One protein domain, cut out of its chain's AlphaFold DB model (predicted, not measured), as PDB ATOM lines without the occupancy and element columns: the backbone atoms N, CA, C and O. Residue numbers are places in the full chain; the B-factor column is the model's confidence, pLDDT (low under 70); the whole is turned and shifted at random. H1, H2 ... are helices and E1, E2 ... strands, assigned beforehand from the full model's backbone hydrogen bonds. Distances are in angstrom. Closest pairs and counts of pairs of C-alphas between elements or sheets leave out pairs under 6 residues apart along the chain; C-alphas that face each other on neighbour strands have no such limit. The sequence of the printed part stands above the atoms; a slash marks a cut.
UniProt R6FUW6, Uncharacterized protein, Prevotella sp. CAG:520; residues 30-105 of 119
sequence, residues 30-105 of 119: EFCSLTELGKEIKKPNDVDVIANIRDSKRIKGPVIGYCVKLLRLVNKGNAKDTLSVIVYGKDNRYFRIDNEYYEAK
ATOM      1  N   GLU A  30      17.353  -0.303  -3.039       89.06
ATOM      2  CA  GLU A  30      16.446   0.837  -3.003       89.06
ATOM      3  C   GLU A  30      15.985   1.219  -4.409       89.06
ATOM      4  O   GLU A  30      16.590   0.853  -5.421       89.06
ATOM      5  N   PHE A  31      14.864   1.935  -4.479       87.06
ATOM      6  CA  PHE A  31      14.323   2.402  -5.749       87.06
ATOM      7  C   PHE A  31      15.276   3.412  -6.395       87.06
ATOM      8  O   PHE A  31      15.619   4.412  -5.770       87.06
ATOM      9  N   CYS A  32      15.633   3.188  -7.661       87.31
ATOM     10  CA  CYS A  32      16.444   4.120  -8.441       87.31
ATOM     11  C   CYS A  32      15.597   4.844  -9.493       87.31
ATOM     12  O   CYS A  32      15.453   6.062  -9.432       87.31
ATOM     13  N   SER A  33      15.008   4.109 -10.439       87.88
ATOM     14  CA  SER A  33      14.213   4.708 -11.516       87.88
ATOM     15  C   SER A  33      13.158   3.755 -12.069       87.88
ATOM     16  O   SER A  33      13.240   2.535 -11.912       87.88
ATOM     17  N   LEU A  34      12.149   4.324 -12.726       89.94
ATOM     18  CA  LEU A  34      11.066   3.596 -13.376       89.94
ATOM     19  C   LEU A  34      10.901   4.121 -14.797       89.94
ATOM     20  O   LEU A  34      10.794   5.324 -15.009       89.94
ATOM     21  N   THR A  35      10.856   3.219 -15.770       87.88
ATOM     22  CA  THR A  35      10.674   3.573 -17.179       87.88
ATOM     23  C   THR A  35       9.545   2.768 -17.810       87.88
ATOM     24  O   THR A  35       9.331   1.602 -17.477       87.88
ATOM     25  N   GLU A  36       8.825   3.377 -18.745       86.94
ATOM     26  CA  GLU A  36       7.800   2.742 -19.571       86.94
ATOM     27  C   GLU A  36       8.059   3.113 -21.034       86.94
ATOM     28  O   GLU A  36       8.245   4.286 -21.358       86.94
ATOM     29  N   LEU A  37       8.139   2.114 -21.922       83.94
ATOM     30  CA  LEU A  37       8.463   2.311 -23.347       83.94
ATOM     31  C   LEU A  37       9.732   3.165 -23.581       83.94
ATOM     32  O   LEU A  37       9.789   3.990 -24.492       83.94
ATOM     33  N   GLY A  38      10.747   2.989 -22.728       83.75
ATOM     34  CA  GLY A  38      12.023   3.709 -22.806       83.75
ATOM     35  C   GLY A  38      11.997   5.147 -22.275       83.75
ATOM     36  O   GLY A  38      13.017   5.828 -22.348       83.75
ATOM     37  N   LYS A  39      10.871   5.619 -21.730       86.50
ATOM     38  CA  LYS A  39      10.756   6.943 -21.103       86.50
ATOM     39  C   LYS A  39      10.677   6.809 -19.592       86.50
ATOM     40  O   LYS A  39       9.920   5.984 -19.090       86.50
ATOM     41  N   GLU A  40      11.444   7.621 -18.874       88.56
ATOM     42  CA  GLU A  40      11.350   7.701 -17.418       88.56
ATOM     43  C   GLU A  40       9.986   8.251 -16.989       88.56
ATOM     44  O   GLU A  40       9.471   9.211 -17.567       88.56
ATOM     45  N   ILE A  41       9.396   7.614 -15.980       85.81
ATOM     46  CA  ILE A  41       8.119   7.998 -15.385       85.81
ATOM     47  C   ILE A  41       8.283   8.170 -13.877       85.81
ATOM     48  O   ILE A  41       9.118   7.530 -13.237       85.81
ATOM     49  N   LYS A  42       7.460   9.042 -13.286       82.25
ATOM     50  CA  LYS A  42       7.476   9.255 -11.837       82.25
ATOM     51  C   LYS A  42       6.979   8.007 -11.110       82.25
ATOM     52  O   LYS A  42       5.954   7.432 -11.473       82.25
ATOM     53  N   LYS A  43       7.680   7.638 -10.039       76.00
ATOM     54  CA  LYS A  43       7.189   6.663  -9.066       76.00
ATOM     55  C   LYS A  43       5.972   7.252  -8.323       76.00
ATOM     56  O   LYS A  43       6.051   8.407  -7.905       76.00
ATOM     57  N   PRO A  44       4.889   6.486  -8.106       73.38
ATOM     58  CA  PRO A  44       3.820   6.882  -7.188       73.38
ATOM     59  C   PRO A  44       4.360   7.053  -5.757       73.38
ATOM     60  O   PRO A  44       5.088   6.186  -5.265       73.38
ATOM     61  N   ASN A  45       4.007   8.152  -5.086       69.19
ATOM     62  CA  ASN A  45       4.545   8.491  -3.759       69.19
ATOM     63  C   ASN A  45       4.074   7.533  -2.652       69.19
ATOM     64  O   ASN A  45       4.815   7.287  -1.705       69.19
ATOM     65  N   ASP A  46       2.889   6.943  -2.806       68.94
ATOM     66  CA  ASP A  46       2.211   6.205  -1.731       68.94
ATOM     67  C   ASP A  46       2.484   4.692  -1.761       68.94
ATOM     68  O   ASP A  46       1.763   3.903  -1.148       68.94
ATOM     69  N   VAL A  47       3.501   4.256  -2.515       72.62
ATOM     70  CA  VAL A  47       3.744   2.831  -2.769       72.62
ATOM     71  C   VAL A  47       5.128   2.390  -2.312       72.62
ATOM     72  O   VAL A  47       6.168   2.814  -2.836       72.62
ATOM     73  N   ASP A  48       5.126   1.445  -1.372       84.69
ATOM     74  CA  ASP A  48       6.315   0.708  -0.958       84.69
ATOM     75  C   ASP A  48       6.640  -0.401  -1.971       84.69
ATOM     76  O   ASP A  48       6.262  -1.567  -1.838       84.69
ATOM     77  N   VAL A  49       7.324   0.010  -3.039       86.94
ATOM     78  CA  VAL A  49       7.779  -0.859  -4.135       86.94
ATOM     79  C   VAL A  49       8.635  -2.018  -3.616       86.94
ATOM     80  O   VAL A  49       8.484  -3.139  -4.098       86.94
ATOM     81  N   ILE A  50       9.510  -1.762  -2.638       88.75
ATOM     82  CA  ILE A  50      10.436  -2.769  -2.108       88.75
ATOM     83  C   ILE A  50       9.656  -3.817  -1.318       88.75
ATOM     84  O   ILE A  50       9.791  -5.006  -1.599       88.75
ATOM     85  N   ALA A  51       8.772  -3.401  -0.406       88.19
ATOM     86  CA  ALA A  51       7.938  -4.345   0.335       88.19
ATOM     87  C   ALA A  51       7.050  -5.184  -0.599       88.19
ATOM     88  O   ALA A  51       6.965  -6.402  -0.450       88.19
ATOM     89  N   ASN A  52       6.440  -4.561  -1.614       89.00
ATOM     90  CA  ASN A  52       5.554  -5.269  -2.541       89.00
ATOM     91  C   ASN A  52       6.288  -6.325  -3.380       89.00
ATOM     92  O   ASN A  52       5.712  -7.378  -3.654       89.00
ATOM     93  N   ILE A  53       7.539  -6.075  -3.777       89.94
ATOM     94  CA  ILE A  53       8.363  -7.059  -4.493       89.94
ATOM     95  C   ILE A  53       8.847  -8.153  -3.536       89.94
ATOM     96  O   ILE A  53       8.738  -9.331  -3.870       89.94
ATOM     97  N   ARG A  54       9.327  -7.788  -2.342       89.56
ATOM     98  CA  ARG A  54       9.813  -8.739  -1.331       89.56
ATOM     99  C   ARG A  54       8.753  -9.771  -0.951       89.56
ATOM    100  O   ARG A  54       9.025 -10.967  -0.945       89.56
ATOM    101  N   ASP A  55       7.527  -9.312  -0.711       87.50
ATOM    102  CA  ASP A  55       6.419 -10.149  -0.236       87.50
ATOM    103  C   ASP A  55       5.712 -10.919  -1.381       87.50
ATOM    104  O   ASP A  55       4.607 -11.458  -1.214       87.50
ATOM    105  N   SER A  56       6.321 -10.940  -2.570       89.44
ATOM    106  CA  SER A  56       5.818 -11.638  -3.753       89.44
ATOM    107  C   SER A  56       6.139 -13.123  -3.719       89.44
ATOM    108  O   SER A  56       7.144 -13.549  -3.159       89.44
ATOM    109  N   LYS A  57       5.294 -13.920  -4.378       90.56
ATOM    110  CA  LYS A  57       5.526 -15.357  -4.549       90.56
ATOM    111  C   LYS A  57       6.123 -15.635  -5.921       90.56
ATOM    112  O   LYS A  57       5.727 -15.018  -6.914       90.56
ATOM    113  N   ARG A  58       7.015 -16.617  -5.998       90.69
ATOM    114  CA  ARG A  58       7.480 -17.165  -7.272       90.69
ATOM    115  C   ARG A  58       6.348 -17.897  -8.001       90.69
ATOM    116  O   ARG A  58       5.524 -18.569  -7.382       90.69
ATOM    117  N   ILE A  59       6.310 -17.787  -9.328       88.94
ATOM    118  CA  ILE A  59       5.354 -18.489 -10.197       88.94
ATOM    119  C   ILE A  59       6.073 -19.241 -11.323       88.94
ATOM    120  O   ILE A  59       7.205 -18.925 -11.693       88.94
ATOM    121  N   LYS A  60       5.413 -20.263 -11.881       84.75
ATOM    122  CA  LYS A  60       5.916 -20.991 -13.054       84.75
ATOM    123  C   LYS A  60       5.448 -20.310 -14.337       84.75
ATOM    124  O   LYS A  60       4.251 -20.242 -14.591       84.75
ATOM    125  N   GLY A  61       6.403 -19.929 -15.177       73.31
ATOM    126  CA  GLY A  61       6.166 -19.602 -16.581       73.31
ATOM    127  C   GLY A  61       6.238 -18.114 -16.919       73.31
ATOM    128  O   GLY A  61       6.256 -17.266 -16.028       73.31
ATOM    129  N   PRO A  62       6.300 -17.804 -18.224       69.38
ATOM    130  CA  PRO A  62       6.343 -16.438 -18.696       69.38
ATOM    131  C   PRO A  62       5.011 -15.739 -18.460       69.38
ATOM    132  O   PRO A  62       3.948 -16.235 -18.831       69.38
ATOM    133  N   VAL A  63       5.080 -14.546 -17.882       74.75
ATOM    134  CA  VAL A  63       3.920 -13.669 -17.771       74.75
ATOM    135  C   VAL A  63       3.751 -12.944 -19.103       74.75
ATOM    136  O   VAL A  63       4.598 -12.144 -19.495       74.75
ATOM    137  N   ILE A  64       2.657 -13.228 -19.808       65.94
ATOM    138  CA  ILE A  64       2.309 -12.551 -21.059       65.94
ATOM    139  C   ILE A  64       1.505 -11.293 -20.712       65.94
ATOM    140  O   ILE A  64       0.369 -11.381 -20.249       65.94
ATOM    141  N   GLY A  65       2.087 -10.112 -20.930       66.81
ATOM    142  CA  GLY A  65       1.423  -8.827 -20.710       66.81
ATOM    143  C   GLY A  65       1.940  -7.748 -21.663       66.81
ATOM    144  O   GLY A  65       3.140  -7.640 -21.879       66.81
ATOM    145  N   TYR A  66       1.026  -6.951 -22.228       67.38
ATOM    146  CA  TYR A  66       1.337  -5.908 -23.221       67.38
ATOM    147  C   TYR A  66       1.954  -4.631 -22.625       67.38
ATOM    148  O   TYR A  66       2.649  -3.904 -23.328       67.38
ATOM    149  N   CYS A  67       1.711  -4.348 -21.343       67.00
ATOM    150  CA  CYS A  67       2.344  -3.230 -20.641       67.00
ATOM    151  C   CYS A  67       3.606  -3.734 -19.950       67.00
ATOM    152  O   CYS A  67       3.515  -4.641 -19.122       67.00
ATOM    153  N   VAL A  68       4.749  -3.145 -20.301       79.75
ATOM    154  CA  VAL A  68       6.050  -3.472 -19.718       79.75
ATOM    155  C   VAL A  68       6.651  -2.207 -19.124       79.75
ATOM    156  O   VAL A  68       6.952  -1.255 -19.847       79.75
ATOM    157  N   LYS A  69       6.832  -2.210 -17.804       89.25
ATOM    158  CA  LYS A  69       7.567  -1.176 -17.072       89.25
ATOM    159  C   LYS A  69       8.881  -1.770 -16.588       89.25
ATOM    160  O   LYS A  69       8.895  -2.873 -16.049       89.25
ATOM    161  N   LEU A  70       9.977  -1.051 -16.779       91.12
ATOM    162  CA  LEU A  70      11.291  -1.442 -16.288       91.12
ATOM    163  C   LEU A  70      11.618  -0.607 -15.056       91.12
ATOM    164  O   LEU A  70      11.772   0.613 -15.136       91.12
ATOM    165  N   LEU A  71      11.721  -1.293 -13.929       91.25
ATOM    166  CA  LEU A  71      12.145  -0.755 -12.652       91.25
ATOM    167  C   LEU A  71      13.620  -1.082 -12.443       91.25
ATOM    168  O   LEU A  71      14.027  -2.237 -12.543       91.25
ATOM    169  N   ARG A  72      14.405  -0.064 -12.111       91.50
ATOM    170  CA  ARG A  72      15.788  -0.222 -11.685       91.50
ATOM    171  C   ARG A  72      15.876  -0.008 -10.184       91.50
ATOM    172  O   ARG A  72      15.415   1.014  -9.669       91.50
ATOM    173  N   LEU A  73      16.497  -0.958  -9.503       90.94
ATOM    174  CA  LEU A  73      16.883  -0.848  -8.106       90.94
ATOM    175  C   LEU A  73      18.404  -0.741  -8.007       90.94
ATOM    176  O   LEU A  73      19.123  -1.281  -8.849       90.94
ATOM    177  N   VAL A  74      18.892  -0.048  -6.986       91.25
ATOM    178  CA  VAL A  74      20.323   0.120  -6.712       91.25
ATOM    179  C   VAL A  74      20.646  -0.411  -5.322       91.25
ATOM    180  O   VAL A  74      19.836  -0.275  -4.410       91.25
ATOM    181  N   ASN A  75      21.791  -1.064  -5.168       90.38
ATOM    182  CA  ASN A  75      22.247  -1.553  -3.875       90.38
ATOM    183  C   ASN A  75      22.699  -0.377  -2.993       90.38
ATOM    184  O   ASN A  75      23.500   0.458  -3.422       90.38
ATOM    185  N   LYS A  76      22.238  -0.345  -1.739       90.06
ATOM    186  CA  LYS A  76      22.549   0.705  -0.753       90.06
ATOM    187  C   LYS A  76      24.047   0.827  -0.450       90.06
ATOM    188  O   LYS A  76      24.534   1.915  -0.164       90.06
ATOM    189  N   GLY A  77      24.781  -0.287  -0.488       88.38
ATOM    190  CA  GLY A  77      26.221  -0.349  -0.220       88.38
ATOM    191  C   GLY A  77      27.102  -0.211  -1.463       88.38
ATOM    192  O   GLY A  77      28.304   0.019  -1.336       88.38
ATOM    193  N   ASN A  78      26.537  -0.345  -2.668       90.94
ATOM    194  CA  ASN A  78      27.284  -0.255  -3.920       90.94
ATOM    195  C   ASN A  78      26.409   0.251  -5.074       90.94
ATOM    196  O   ASN A  78      25.733  -0.523  -5.740       90.94
ATOM    197  N   ALA A  79      26.531   1.534  -5.414       86.56
ATOM    198  CA  ALA A  79      25.729   2.149  -6.474       86.56
ATOM    199  C   ALA A  79      25.933   1.551  -7.886       86.56
ATOM    200  O   ALA A  79      25.135   1.807  -8.789       86.56
ATOM    201  N   LYS A  80      27.009   0.781  -8.109       90.31
ATOM    202  CA  LYS A  80      27.247   0.075  -9.381       90.31
ATOM    203  C   LYS A  80      26.501  -1.254  -9.467       90.31
ATOM    204  O   LYS A  80      26.322  -1.763 -10.569       90.31
ATOM    205  N   ASP A  81      26.100  -1.807  -8.328       90.38
ATOM    206  CA  ASP A  81      25.297  -3.017  -8.246       90.38
ATOM    207  C   ASP A  81      23.818  -2.639  -8.381       90.38
ATOM    208  O   ASP A  81      23.254  -1.921  -7.551       90.38
ATOM    209  N   THR A  82      23.205  -3.050  -9.492       91.25
ATOM    210  CA  THR A  82      21.828  -2.678  -9.820       91.25
ATOM    211  C   THR A  82      21.014  -3.881 -10.240       91.25
ATOM    212  O   THR A  82      21.457  -4.664 -11.077       91.25
ATOM    213  N   LEU A  83      19.786  -3.952  -9.736       91.25
ATOM    214  CA  LEU A  83      18.830  -5.005 -10.044       91.25
ATOM    215  C   LEU A  83      17.759  -4.467 -10.996       91.25
ATOM    216  O   LEU A  83      17.175  -3.407 -10.760       91.25
ATOM    217  N   SER A  84      17.502  -5.195 -12.080       91.81
ATOM    218  CA  SER A  84      16.462  -4.847 -13.051       91.81
ATOM    219  C   SER A  84      15.222  -5.699 -12.827       91.81
ATOM    220  O   SER A  84      15.292  -6.925 -12.813       91.81
ATOM    221  N   VAL A  85      14.077  -5.038 -12.693       92.12
ATOM    222  CA  VAL A  85      12.778  -5.667 -12.475       92.12
ATOM    223  C   VAL A  85      11.871  -5.309 -13.645       92.12
ATOM    224  O   VAL A  85      11.539  -4.144 -13.865       92.12
ATOM    225  N   ILE A  86      11.473  -6.316 -14.417       91.38
ATOM    226  CA  ILE A  86      10.571  -6.146 -15.559       91.38
ATOM    227  C   ILE A  86       9.156  -6.434 -15.076       91.38
ATOM    228  O   ILE A  86       8.846  -7.574 -14.747       91.38
ATOM    229  N   VAL A  87       8.304  -5.418 -15.029       91.25
ATOM    230  CA  VAL A  87       6.923  -5.508 -14.548       91.25
ATOM    231  C   VAL A  87       5.967  -5.610 -15.731       91.25
ATOM    232  O   VAL A  87       6.065  -4.828 -16.675       91.25
ATOM    233  N   TYR A  88       5.037  -6.562 -15.668       88.38
ATOM    234  CA  TYR A  88       4.100  -6.907 -16.733       88.38
ATOM    235  C   TYR A  88       2.648  -6.621 -16.353       88.38
ATOM    236  O   TYR A  88       2.220  -6.792 -15.206       88.38
ATOM    237  N   GLY A  89       1.861  -6.326 -17.387       83.62
ATOM    238  CA  GLY A  89       0.408  -6.237 -17.307       83.62
ATOM    239  C   GLY A  89      -0.073  -4.914 -16.716       83.62
ATOM    240  O   GLY A  89       0.669  -4.186 -16.063       83.62
ATOM    241  N   LYS A  90      -1.344  -4.587 -16.967       79.44
ATOM    242  CA  LYS A  90      -1.930  -3.320 -16.504       79.44
ATOM    243  C   LYS A  90      -1.953  -3.227 -14.985       79.44
ATOM    244  O   LYS A  90      -1.749  -2.146 -14.454       79.44
ATOM    245  N   ASP A  91      -2.141  -4.347 -14.298       82.81
ATOM    246  CA  ASP A  91      -2.255  -4.366 -12.842       82.81
ATOM    247  C   ASP A  91      -0.903  -4.244 -12.129       82.81
ATOM    248  O   ASP A  91      -0.889  -4.196 -10.910       82.81
ATOM    249  N   ASN A  92       0.229  -4.224 -12.851       87.44
ATOM    250  CA  ASN A  92       1.593  -4.148 -12.305       87.44
ATOM    251  C   ASN A  92       1.877  -5.153 -11.165       87.44
ATOM    252  O   ASN A  92       2.645  -4.858 -10.251       87.44
ATOM    253  N   ARG A  93       1.229  -6.324 -11.178       89.50
ATOM    254  CA  ARG A  93       1.374  -7.361 -10.136       89.50
ATOM    255  C   ARG A  93       2.358  -8.453 -10.506       89.50
ATOM    256  O   ARG A  93       2.890  -9.120  -9.628       89.50
ATOM    257  N   TYR A  94       2.577  -8.655 -11.792       91.56
ATOM    258  CA  TYR A  94       3.459  -9.691 -12.282       91.56
ATOM    259  C   TYR A  94       4.775  -9.080 -12.702       91.56
ATOM    260  O   TYR A  94       4.798  -8.014 -13.313       91.56
ATOM    261  N   PHE A  95       5.874  -9.753 -12.407       91.88
ATOM    262  CA  PHE A  95       7.185  -9.239 -12.754       91.88
ATOM    263  C   PHE A  95       8.204 -10.357 -12.901       91.88
ATOM    264  O   PHE A  95       7.954 -11.516 -12.570       91.88
ATOM    265  N   ARG A  96       9.357  -9.988 -13.445       91.31
ATOM    266  CA  ARG A  96      10.510 -10.852 -13.631       91.31
ATOM    267  C   ARG A  96      11.747 -10.176 -13.070       91.31
ATOM    268  O   ARG A  96      11.970  -8.992 -13.324       91.31
ATOM    269  N   ILE A  97      12.541 -10.967 -12.366       89.75
ATOM    270  CA  ILE A  97      13.911 -10.650 -11.967       89.75
ATOM    271  C   ILE A  97      14.777 -11.751 -12.568       89.75
ATOM    272  O   ILE A  97      14.439 -12.930 -12.456       89.75
ATOM    273  N   ASP A  98      15.835 -11.373 -13.280       87.31
ATOM    274  CA  ASP A  98      16.699 -12.298 -14.017       87.31
ATOM    275  C   ASP A  98      15.915 -13.266 -14.912       87.31
ATOM    276  O   ASP A  98      15.348 -12.833 -15.910       87.31
ATOM    277  N   ASN A  99      15.847 -14.560 -14.588       87.25
ATOM    278  CA  ASN A  99      15.095 -15.580 -15.337       87.25
ATOM    279  C   ASN A  99      13.881 -16.127 -14.571       87.25
ATOM    280  O   ASN A  99      13.277 -17.116 -14.988       87.25
ATOM    281  N   GLU A 100      13.509 -15.492 -13.463       89.62
ATOM    282  CA  GLU A 100      12.468 -15.967 -12.560       89.62
ATOM    283  C   GLU A 100      11.260 -15.030 -12.560       89.62
ATOM    284  O   GLU A 100      11.394 -13.809 -12.649       89.62
ATOM    285  N   TYR A 101      10.067 -15.619 -12.482       91.25
ATOM    286  CA  TYR A 101       8.797 -14.906 -12.546       91.25
ATOM    287  C   TYR A 101       8.109 -14.902 -11.192       91.25
ATOM    288  O   TYR A 101       8.138 -15.894 -10.459       91.25
ATOM    289  N   TYR A 102       7.440 -13.792 -10.904       91.81
ATOM    290  CA  TYR A 102       6.862 -13.510  -9.604       91.81
ATOM    291  C   TYR A 102       5.488 -12.850  -9.729       91.81
ATOM    292  O   TYR A 102       5.197 -12.139 -10.696       91.81
ATOM    293  N   GLU A 103       4.647 -13.091  -8.728       91.50
ATOM    294  CA  GLU A 103       3.347 -12.454  -8.550       91.50
ATOM    295  C   GLU A 103       3.285 -11.776  -7.177       91.50
ATOM    296  O   GLU A 103       3.370 -12.424  -6.130       91.50
ATOM    297  N   ALA A 104       3.077 -10.464  -7.188       90.25
ATOM    298  CA  ALA A 104       2.881  -9.657  -6.000       90.25
ATOM    299  C   ALA A 104       1.437  -9.754  -5.484       90.25
ATOM    300  O   ALA A 104       0.456  -9.788  -6.244       90.25
ATOM    301  N   LYS A 105       1.285  -9.756  -4.152       88.44
ATOM    302  CA  LYS A 105      -0.032  -9.697  -3.487       88.44
ATOM    303  C   LYS A 105      -0.740  -8.369  -3.763       88.44
ATOM    304  O   LYS A 105      -1.952  -8.345  -3.950       88.44
TER     305      LYS A 105
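Overview. This is residues 30 to 105 of the 119 residues of an uncharacterized protein of Prevotella sp. CAG:520 (UniProt R6FUW6). A single strongly twisted sheet of six strands curls round one short helix, H1, which packs on the sheet's inner hollow. The hairpin of E3 and E4 makes the long part of the sheet, and its turn sticks out at Lys 76 and Gly 77, while the small strands E5, E6 and E2 continue the sheet from the other end of E4. The printed part has 76 residues, with the named elements in the order E1, H1, E2, E3, E4, E5, E6; the class is mostly strand. The sheet's order is E1, E3, E4, E5, E6, E2, all antiparallel. The whole is compact, with a radius of gyration of the C-alphas of 12.1 A, and spans 32 by 24 by 23 A.

Along the chain. E4, the longest strand, has residues 78 to 88 and measures 27.3 A from first to last C-alpha; it bends by 59 degrees at residue 81. E3, residues 68 to 75, measures 22.7 A. E1, residues 30 to 36, measures 18.8 A and begins at C-alpha 30 (16.446, 0.837, -3.003). E5, residues 94 to 97, measures 10.5 A, and E6, residues 100 to 103, measures 10.6 A and ends at C-alpha 103 (3.347, -12.454, -8.550). E2 has residues 57 to 59, 6.5 A. The helix H1, residues 49 to 54, is 8.6 A long, with C-alpha 49 at (7.779, -0.859, -4.135).

Arrangement. E3, E4, E5 and E6 form a meander, each strand the antiparallel neighbour of the one before, and its three successive pairs are hairpins. Between E3 and E4 the directions differ by 158 degrees, and N 71 and O 85 are 2.9 A apart, within hydrogen-bond range. E4 and E5 stand at 146 degrees, with N 88 and O 94 at 2.8 A. E5 and E6 stand at 151 degrees, with N 102 and O 95 at 2.9 A. The edge strand E1 is antiparallel to E3 at 159 degrees, with N 35 and O 70 at 2.8 A. The other edge strand, E2, is antiparallel to E6 at 121 degrees, with N 59 and O 101 at 2.9 A. E1 and E2 are apart. H1 is on the sheet, with 15 pairs of C-alphas within 10 A, and the sheet curls round it. The closest C-alphas of E1 and H1 are those of Glu 30 and Ile 50, 7.1 A apart. In H1 every O i to N i+4 pair is within hydrogen-bond range.

Size, cuts and confidence. The two C-alphas farthest apart are those of Tyr 66 and Gly 77, 34.3 A. The printed part has no cut. The link from E1 to H1, residues 37 to 48, is long; in it residues 39 to 40 pair antiparallel with residues 35 to 36 of E1. The mean pLDDT of the printed part is 85.7, and it is under 70 at residues 45 to 46, 62 and 64 to 67.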